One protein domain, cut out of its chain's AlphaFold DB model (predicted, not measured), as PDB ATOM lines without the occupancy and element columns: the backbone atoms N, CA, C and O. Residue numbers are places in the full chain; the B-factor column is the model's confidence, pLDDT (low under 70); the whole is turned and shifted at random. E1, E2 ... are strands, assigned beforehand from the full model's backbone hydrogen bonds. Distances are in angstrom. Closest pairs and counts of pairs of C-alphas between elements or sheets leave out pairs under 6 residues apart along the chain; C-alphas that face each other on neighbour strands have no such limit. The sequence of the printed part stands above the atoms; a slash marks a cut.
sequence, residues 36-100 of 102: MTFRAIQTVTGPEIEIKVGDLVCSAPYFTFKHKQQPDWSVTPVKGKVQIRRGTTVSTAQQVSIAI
ATOM      1  N   MET A  36     -54.136  50.793  -6.624       92.88
ATOM      2  CA  MET A  36     -52.727  50.496  -6.403       92.88
ATOM      3  C   MET A  36     -52.611  49.386  -5.371       92.88
ATOM      4  O   MET A  36     -53.094  49.541  -4.253       92.88
ATOM      5  N   THR A  37     -51.992  48.268  -5.727       95.25
ATOM      6  CA  THR A  37     -51.805  47.128  -4.824       95.25
ATOM      7  C   THR A  37     -50.336  46.950  -4.487       95.25
ATOM      8  O   THR A  37     -49.490  47.008  -5.371       95.25
ATOM      9  N   PHE A  38     -50.058  46.714  -3.212       96.12
ATOM     10  CA  PHE A  38     -48.738  46.447  -2.663       96.12
ATOM     11  C   PHE A  38     -48.689  45.025  -2.123       96.12
ATOM     12  O   PHE A  38     -49.589  44.624  -1.377       96.12
ATOM     13  N   ARG A  39     -47.619  44.297  -2.433       97.06
ATOM     14  CA  ARG A  39     -47.343  42.959  -1.903       97.06
ATOM     15  C   ARG A  39     -45.859  42.821  -1.595       97.06
ATOM     16  O   ARG A  39     -45.028  43.269  -2.370       97.06
ATOM     17  N   ALA A  40     -45.516  42.191  -0.476       96.94
ATOM     18  CA  ALA A  40     -44.124  41.855  -0.204       96.94
ATOM     19  C   ALA A  40     -43.721  40.616  -1.014       96.94
ATOM     20  O   ALA A  40     -44.418  39.600  -0.992       96.94
ATOM     21  N   ILE A  41     -42.597  40.713  -1.713       95.88
ATOM     22  CA  ILE A  41     -42.008  39.634  -2.505       95.88
ATOM     23  C   ILE A  41     -40.559  39.413  -2.074       95.88
ATOM     24  O   ILE A  41     -39.907  40.309  -1.538       95.88
ATOM     25  N   GLN A  42     -40.058  38.204  -2.300       95.62
ATOM     26  CA  GLN A  42     -38.650  37.881  -2.119       95.62
ATOM     27  C   GLN A  42     -37.999  37.810  -3.499       95.62
ATOM     28  O   GLN A  42     -38.387  36.978  -4.316       95.62
ATOM     29  N   THR A  43     -37.022  38.675  -3.754       94.12
ATOM     30  CA  THR A  43     -36.208  38.651  -4.972       94.12
ATOM     31  C   THR A  43     -34.827  38.067  -4.667       94.12
ATOM     32  O   THR A  43     -34.489  37.786  -3.509       94.12
ATOM     33  N   VAL A  44     -34.021  37.873  -5.715       94.69
ATOM     34  CA  VAL A  44     -32.625  37.415  -5.596       94.69
ATOM     35  C   VAL A  44     -31.737  38.421  -4.856       94.69
ATOM     36  O   VAL A  44     -30.756  38.026  -4.234       94.69
ATOM     37  N   THR A  45     -32.085  39.707  -4.902       92.69
ATOM     38  CA  THR A  45     -31.358  40.808  -4.255       92.69
ATOM     39  C   THR A  45     -31.840  41.077  -2.832       92.69
ATOM     40  O   THR A  45     -31.094  41.647  -2.038       92.69
ATOM     41  N   GLY A  46     -33.060  40.666  -2.478       94.31
ATOM     42  CA  GLY A  46     -33.599  40.841  -1.134       94.31
ATOM     43  C   GLY A  46     -35.126  40.941  -1.095       94.31
ATOM     44  O   GLY A  46     -35.807  40.675  -2.082       94.31
ATOM     45  N   PRO A  47     -35.704  41.268   0.069       95.56
ATOM     46  CA  PRO A  47     -37.128  41.549   0.165       95.56
ATOM     47  C   PRO A  47     -37.464  42.875  -0.534       95.56
ATOM     48  O   PRO A  47     -36.851  43.906  -0.259       95.56
ATOM     49  N   GLU A  48     -38.483  42.857  -1.390       97.56
ATOM     50  CA  GLU A  48     -38.992  44.027  -2.115       97.56
ATOM     51  C   GLU A  48     -40.517  44.139  -1.979       97.56
ATOM     52  O   GLU A  48     -41.204  43.221  -1.522       97.56
ATOM     53  N   ILE A  49     -41.059  45.289  -2.372       96.88
ATOM     54  CA  ILE A  49     -42.487  45.522  -2.549       96.88
ATOM     55  C   ILE A  49     -42.800  45.466  -4.037       96.88
ATOM     56  O   ILE A  49     -42.309  46.289  -4.802       96.88
ATOM     57  N   GLU A  50     -43.651  44.526  -4.428       96.88
ATOM     58  CA  GLU A  50     -44.348  44.538  -5.706       96.88
ATOM     59  C   GLU A  50     -45.485  45.561  -5.643       96.88
ATOM     60  O   GLU A  50     -46.280  45.583  -4.697       96.88
ATOM     61  N   ILE A  51     -45.552  46.404  -6.661       96.25
ATOM     62  CA  ILE A  51     -46.498  47.495  -6.819       96.25
ATOM     63  C   ILE A  51     -47.243  47.253  -8.127       96.25
ATOM     64  O   ILE A  51     -46.636  47.226  -9.196       96.25
ATOM     65  N   LYS A  52     -48.565  47.107  -8.048       95.44
ATOM     66  CA  LYS A  52     -49.430  46.885  -9.209       95.44
ATOM     67  C   LYS A  52     -50.458  47.998  -9.358       95.44
ATOM     68  O   LYS A  52     -51.219  48.252  -8.425       95.44
ATOM     69  N   VAL A  53     -50.518  48.615 -10.536       92.69
ATOM     70  CA  VAL A  53     -51.518  49.628 -10.911       92.69
ATOM     71  C   VAL A  53     -52.061  49.285 -12.294       92.69
ATOM     72  O   VAL A  53     -51.373  49.457 -13.297       92.69
ATOM     73  N   GLY A  54     -53.291  48.768 -12.352       88.56
ATOM     74  CA  GLY A  54     -53.835  48.217 -13.596       88.56
ATOM     75  C   GLY A  54     -52.946  47.088 -14.128       88.56
ATOM     76  O   GLY A  54     -52.734  46.093 -13.428       88.56
ATOM     77  N   ASP A  55     -52.408  47.280 -15.332       90.38
ATOM     78  CA  ASP A  55     -51.501  46.337 -16.003       90.38
ATOM     79  C   ASP A  55     -50.014  46.619 -15.725       90.38
ATOM     80  O   ASP A  55     -49.151  45.824 -16.093       90.38
ATOM     81  N   LEU A  56     -49.696  47.728 -15.050       92.44
ATOM     82  CA  LEU A  56     -48.327  48.063 -14.672       92.44
ATOM     83  C   LEU A  56     -47.936  47.319 -13.398       92.44
ATOM     84  O   LEU A  56     -48.642  47.387 -12.389       92.44
ATOM     85  N   VAL A  57     -46.781  46.655 -13.443       95.19
ATOM     86  CA  VAL A  57     -46.150  45.997 -12.298       95.19
ATOM     87  C   VAL A  57     -44.712  46.489 -12.191       95.19
ATOM     88  O   VAL A  57     -43.955  46.413 -13.157       95.19
ATOM     89  N   CYS A  58     -44.331  46.992 -11.024       95.19
ATOM     90  CA  CYS A  58     -42.947  47.319 -10.698       95.19
ATOM     91  C   CYS A  58     -42.598  46.807  -9.299       95.19
ATOM     92  O   CYS A  58     -43.487  46.559  -8.487       95.19
ATOM     93  N   SER A  59     -41.309  46.634  -9.014       96.06
ATOM     94  CA  SER A  59     -40.835  46.279  -7.679       96.06
ATOM     95  C   SER A  59     -39.779  47.260  -7.190       96.06
ATOM     96  O   SER A  59     -39.052  47.863  -7.982       96.06
ATOM     97  N   ALA A  60     -39.746  47.473  -5.877       95.62
ATOM     98  CA  ALA A  60     -38.750  48.320  -5.237       95.62
ATOM     99  C   ALA A  60     -38.512  47.888  -3.781       95.62
ATOM    100  O   ALA A  60     -39.448  47.441  -3.114       95.62
ATOM    101  N   PRO A  61     -37.300  48.077  -3.227       95.12
ATOM    102  CA  PRO A  61     -37.007  47.763  -1.823       95.12
ATOM    103  C   PRO A  61     -37.776  48.658  -0.840       95.12
ATOM    104  O   PRO A  61     -38.047  48.265   0.294       95.12
ATOM    105  N   TYR A  62     -38.145  49.865  -1.267       94.06
ATOM    106  CA  TYR A  62     -39.007  50.785  -0.534       94.06
ATOM    107  C   TYR A  62     -39.811  51.630  -1.522       94.06
ATOM    108  O   TYR A  62     -39.365  51.893  -2.638       94.06
ATOM    109  N   PHE A  63     -40.984  52.090  -1.099       93.94
ATOM    110  CA  PHE A  63     -41.815  52.988  -1.889       93.94
ATOM    111  C   PHE A  63     -42.392  54.090  -1.007       93.94
ATOM    112  O   PHE A  63     -42.907  53.823   0.075       93.94
ATOM    113  N   THR A  64     -42.323  55.334  -1.472       92.00
ATOM    114  CA  THR A  64     -42.856  56.495  -0.753       92.00
ATOM    115  C   THR A  64     -43.737  57.286  -1.697       92.00
ATOM    116  O   THR A  64     -43.342  57.560  -2.828       92.00
ATOM    117  N   PHE A  65     -44.912  57.696  -1.229       87.44
ATOM    118  CA  PHE A  65     -45.791  58.572  -1.992       87.44
ATOM    119  C   PHE A  65     -46.338  59.698  -1.125       87.44
ATOM    120  O   PHE A  65     -46.553  59.558   0.082       87.44
ATOM    121  N   LYS A  66     -46.552  60.843  -1.776       86.00
ATOM    122  CA  LYS A  66     -47.071  62.053  -1.150       86.00
ATOM    123  C   LYS A  66     -48.498  62.284  -1.596       86.00
ATOM    124  O   LYS A  66     -48.799  62.263  -2.787       86.00
ATOM    125  N   HIS A  67     -49.364  62.559  -0.637       77.94
ATOM    126  CA  HIS A  67     -50.715  63.017  -0.907       77.94
ATOM    127  C   HIS A  67     -50.802  64.490  -0.506       77.94
ATOM    128  O   HIS A  67     -50.419  64.835   0.606       77.94
ATOM    129  N   LYS A  68     -51.316  65.358  -1.391       79.06
ATOM    130  CA  LYS A  68     -51.232  66.834  -1.273       79.06
ATOM    131  C   LYS A  68     -51.632  67.411   0.095       79.06
ATOM    132  O   LYS A  68     -51.162  68.479   0.455       79.06
ATOM    133  N   GLN A  69     -52.516  66.733   0.829       78.00
ATOM    134  CA  GLN A  69     -53.058  67.188   2.117       78.00
ATOM    135  C   GLN A  69     -52.908  66.162   3.254       78.00
ATOM    136  O   GLN A  69     -53.593  66.263   4.268       78.00
ATOM    137  N   GLN A  70     -52.082  65.125   3.094       81.38
ATOM    138  CA  GLN A  70     -51.874  64.121   4.144       81.38
ATOM    139  C   GLN A  70     -50.382  63.912   4.417       81.38
ATOM    140  O   GLN A  70     -49.572  64.203   3.541       81.38
ATOM    141  N   PRO A  71     -50.016  63.401   5.612       83.06
ATOM    142  CA  PRO A  71     -48.638  63.015   5.897       83.06
ATOM    143  C   PRO A  71     -48.109  62.062   4.831       83.06
ATOM    144  O   PRO A  71     -48.893  61.278   4.299       83.06
ATOM    145  N   ASP A  72     -46.804  62.103   4.572       87.94
ATOM    146  CA  ASP A  72     -46.141  61.189   3.642       87.94
ATOM    147  C   ASP A  72     -46.395  59.727   4.041       87.94
ATOM    148  O   ASP A  72     -46.420  59.372   5.228       87.94
ATOM    149  N   TRP A  73     -46.605  58.884   3.030       90.88
ATOM    150  CA  TRP A  73     -46.817  57.453   3.203       90.88
ATOM    151  C   TRP A  73     -45.553  56.735   2.767       90.88
ATOM    152  O   TRP A  73     -45.074  56.954   1.654       90.88
ATOM    153  N   SER A  74     -45.032  55.857   3.618       93.94
ATOM    154  CA  SER A  74     -43.959  54.939   3.247       93.94
ATOM    155  C   SER A  74     -44.440  53.499   3.302       93.94
ATOM    156  O   SER A  74     -45.232  53.120   4.165       93.94
ATOM    157  N   VAL A  75     -43.960  52.707   2.354       95.31
ATOM    158  CA  VAL A  75     -44.282  51.299   2.172       95.31
ATOM    159  C   VAL A  75     -42.974  50.522   2.122       95.31
ATOM    160  O   VAL A  75     -42.110  50.802   1.288       95.31
ATOM    161  N   THR A  76     -42.817  49.557   3.023       96.69
ATOM    162  CA  THR A  76     -41.603  48.741   3.134       96.69
ATOM    163  C   THR A  76     -41.940  47.270   3.364       96.69
ATOM    164  O   THR A  76     -42.965  46.954   3.982       96.69
ATOM    165  N   PRO A  77     -41.100  46.341   2.878       96.81
ATOM    166  CA  PRO A  77     -41.283  44.928   3.144       96.81
ATOM    167  C   PRO A  77     -40.725  44.611   4.536       96.81
ATOM    168  O   PRO A  77     -39.572  44.901   4.849       96.81
ATOM    169  N   VAL A  78     -41.540  44.006   5.400       95.25
ATOM    170  CA  VAL A  78     -41.152  43.627   6.765       95.25
ATOM    171  C   VAL A  78     -41.643  42.215   7.048       95.25
ATOM    172  O   VAL A  78     -42.846  41.972   7.122       95.25
ATOM    173  N   LYS A  79     -40.707  41.274   7.236       92.94
ATOM    174  CA  LYS A  79     -41.000  39.866   7.576       92.94
ATOM    175  C   LYS A  79     -42.015  39.214   6.614       92.94
ATOM    176  O   LYS A  79     -42.970  38.578   7.052       92.94
ATOM    177  N   GLY A  80     -41.837  39.430   5.307       92.06
ATOM    178  CA  GLY A  80     -42.720  38.890   4.264       92.06
ATOM    179  C   GLY A  80     -44.098  39.556   4.176       92.06
ATOM    180  O   GLY A  80     -44.976  39.038   3.498       92.06
ATOM    181  N   LYS A  81     -44.307  40.688   4.858       96.75
ATOM    182  CA  LYS A  81     -45.535  41.489   4.810       96.75
ATOM    183  C   LYS A  81     -45.238  42.898   4.320       96.75
ATOM    184  O   LYS A  81     -44.113  43.381   4.420       96.75
ATOM    185  N   VAL A  82     -46.270  43.578   3.844       96.81
ATOM    186  CA  VAL A  82     -46.241  45.008   3.550       96.81
ATOM    187  C   VAL A  82     -46.456  45.772   4.848       96.81
ATOM    188  O   VAL A  82     -47.477  45.581   5.510       96.81
ATOM    189  N   GLN A  83     -45.528  46.652   5.203       97.00
ATOM    190  CA  GLN A  83     -45.723  47.655   6.240       97.00
ATOM    191  C   GLN A  83     -45.994  49.006   5.585       97.00
ATOM    192  O   GLN A  83     -45.233  49.433   4.724       97.00
ATOM    193  N   ILE A  84     -47.060  49.683   6.009       94.75
ATOM    194  CA  ILE A  84     -47.354  51.064   5.625       94.75
ATOM    195  C   ILE A  84     -47.223  51.948   6.853       94.75
ATOM    196  O   ILE A  84     -47.834  51.669   7.886       94.75
ATOM    197  N   ARG A  85     -46.462  53.032   6.736       93.88
ATOM    198  CA  ARG A  85     -46.386  54.090   7.741       93.88
ATOM    199  C   ARG A  85     -46.978  55.375   7.174       93.88
ATOM    200  O   ARG A  85     -46.630  55.789   6.075       93.88
ATOM    201  N   ARG A  86     -47.854  56.006   7.954       90.31
ATOM    202  CA  ARG A  86     -48.481  57.302   7.674       90.31
ATOM    203  C   ARG A  86     -48.389  58.158   8.933       90.31
ATOM    204  O   ARG A  86     -49.151  57.960   9.880       90.31
ATOM    205  N   GLY A  87     -47.444  59.096   8.962       86.88
ATOM    206  CA  GLY A  87     -47.122  59.834  10.187       86.88
ATOM    207  C   GLY A  87     -46.763  58.879  11.333       86.88
ATOM    208  O   GLY A  87     -45.848  58.067  11.202       86.88
ATOM    209  N   THR A  88     -47.508  58.939  12.438       88.50
ATOM    210  CA  THR A  88     -47.334  58.055  13.607       88.50
ATOM    211  C   THR A  88     -48.025  56.698  13.465       88.50
ATOM    212  O   THR A  88     -47.757  55.787  14.246       88.50
ATOM    213  N   THR A  89     -48.907  56.534  12.477       91.50
ATOM    214  CA  THR A  89     -49.652  55.289  12.275       91.50
ATOM    215  C   THR A  89     -48.813  54.298  11.483       91.50
ATOM    216  O   THR A  89     -48.277  54.640  10.428       91.50
ATOM    217  N   VAL A  90     -48.730  53.060  11.967       94.31
ATOM    218  CA  VAL A  90     -48.090  51.941  11.267       94.31
ATOM    219  C   VAL A  90     -49.105  50.814  11.120       94.31
ATOM    220  O   VAL A  90     -49.799  50.458  12.066       94.31
ATOM    221  N   SER A  91     -49.208  50.256   9.921       93.75
ATOM    222  CA  SER A  91     -50.077  49.125   9.597       93.75
ATOM    223  C   SER A  91     -49.268  48.055   8.883       93.75
ATOM    224  O   SER A  91     -48.302  48.362   8.189       93.75
ATOM    225  N   THR A  92     -49.609  46.783   9.069       96.19
ATOM    226  CA  THR A  92     -48.902  45.672   8.419       96.19
ATOM    227  C   THR A  92     -49.895  44.630   7.930       96.19
ATOM    228  O   THR A  92     -50.742  44.180   8.697       96.19
ATOM    229  N   ALA A  93     -49.784  44.234   6.665       95.38
ATOM    230  CA  ALA A  93     -50.683  43.278   6.026       95.38
ATOM    231  C   ALA A  93     -49.947  42.455   4.962       95.38
ATOM    232  O   ALA A  93     -48.882  42.841   4.494       95.38
ATOM    233  N   GLN A  94     -50.514  41.313   4.566       94.38
ATOM    234  CA  GLN A  94     -49.957  40.505   3.468       94.38
ATOM    235  C   GLN A  94     -50.026  41.239   2.123       94.38
ATOM    236  O   GLN A  94     -49.120  41.148   1.299       94.38
ATOM    237  N   GLN A  95     -51.099  42.000   1.936       94.75
ATOM    238  CA  GLN A  95     -51.349  42.815   0.764       94.75
ATOM    239  C   GLN A  95     -52.096  44.071   1.205       94.75
ATOM    240  O   GLN A  95     -52.937  44.005   2.106       94.75
ATOM    241  N   VAL A  96     -51.808  45.204   0.570       93.94
ATOM    242  CA  VAL A  96     -52.576  46.437   0.764       93.94
ATOM    243  C   VAL A  96     -53.026  46.970  -0.582       93.94
ATOM    244  O   VAL A  96     -52.229  47.022  -1.510       93.94
ATOM    245  N   SER A  97     -54.281  47.401  -0.680       92.56
ATOM    246  CA  SER A  97     -54.815  48.047  -1.877       92.56
ATOM    247  C   SER A  97     -55.314  49.448  -1.537       92.56
ATOM    248  O   SER A  97     -56.098  49.628  -0.605       92.56
ATOM    249  N   ILE A  98     -54.853  50.440  -2.292       89.31
ATOM    250  CA  ILE A  98     -55.184  51.854  -2.124       89.31
ATOM    251  C   ILE A  98     -55.899  52.339  -3.380       89.31
ATOM    252  O   ILE A  98     -55.459  52.104  -4.502       89.31
ATOM    253  N   ALA A  99     -57.011  53.032  -3.173       89.00
ATOM    254  CA  ALA A  99     -57.740  53.714  -4.225       89.00
ATOM    255  C   ALA A  99     -56.942  54.902  -4.769       89.00
ATOM    256  O   ALA A  99     -56.629  55.825  -4.015       89.00
ATOM    257  N   ILE A 100     -56.689  54.924  -6.074       84.94
ATOM    258  CA  ILE A 100     -56.169  56.100  -6.763       84.94
ATOM    259  C   ILE A 100     -57.378  56.927  -7.201       84.94
ATOM    260  O   ILE A 100     -58.142  56.529  -8.082       84.94
TER     261      ILE A 100
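AT A GLANCE: This is residues 36 to 100 of the 102 residues of an uncharacterized protein of Gimesia alba (UniProt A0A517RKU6). Two small four-stranded sheets lie partly face to face as a sandwich, with their strands crossed at 54 degrees; E1 and E2 of one sheet come nearest to E5 and E6 of the other, while E3 and E7 lie away from the opposite sheet. The chain changes from one sheet to the other at the links E3 to E4 and E7 to E8. The printed part has 65 residues, with eight named strands, E1 to E8 in chain order, and no named helix: its class is all strand. The sheets, in the orders E3, E2, E1, E8 and E4, E5, E6, E7, are antiparallel throughout. The whole is compact, with a radius of gyration of the C-alphas of 11.5 A and spans of 36 by 27 by 17 A.

HOW THE PARTS SIT: In the first sheet, E1, residues 36 to 42, is an inner strand between E2, residues 47 to 53, and E8, residues 95 to 100; E3, residues 56 to 60, is an edge strand beside E2. N 39 and O 50 of E1 and E2 are 2.9 A apart, N 51 and O 58 of E2 and E3 2.8 A, and N 38 and O 96 of E1 and E8 2.8 A, each pair within hydrogen-bond range. E1, E2 and E3 form a meander, each strand the antiparallel neighbour of the one before. So do E4, residues 63 to 65, E5, residues 73 to 78, E6, residues 81 to 86, and E7, residues 89 to 93, which make the second sheet. There, N 63 and O 75 of E4 and E5 are 2.9 A apart, N 76 and O 83 of E5 and E6 3.0 A, and N 84 and O 91 of E6 and E7 2.8 A, within hydrogen-bond range. Between the sheets, the closest C-alphas of E1 and E6 are those of Ala 40 and Lys 81, at 5.2 A; those of E2 and E5 are Glu 48 and Pro 77, at 5.8 A. E3 is apart from E5, E6 and E7.

IN THESE COORDINATES: E1 begins at C-alpha 36 (-52.727, 50.496, -6.403) and is 19.4 A long; E2 is 19.9 A, E3 13.4 A, E4 6.9 A, E5 15.4 A, E6 16.3 A and E7 13.6 A. E8, 16.0 A long, ends at C-alpha 100 (-56.169, 56.100, -6.763).

THE WHOLE: The two C-alphas farthest apart, Val 44 and Gln 69, are separated by 36.9 A. The printed part has no cut and no long link; the link E4 to E5, seven residues, is short, and the others are tight. Mean pLDDT of the printed part is 92.5, and no printed residue is under 70.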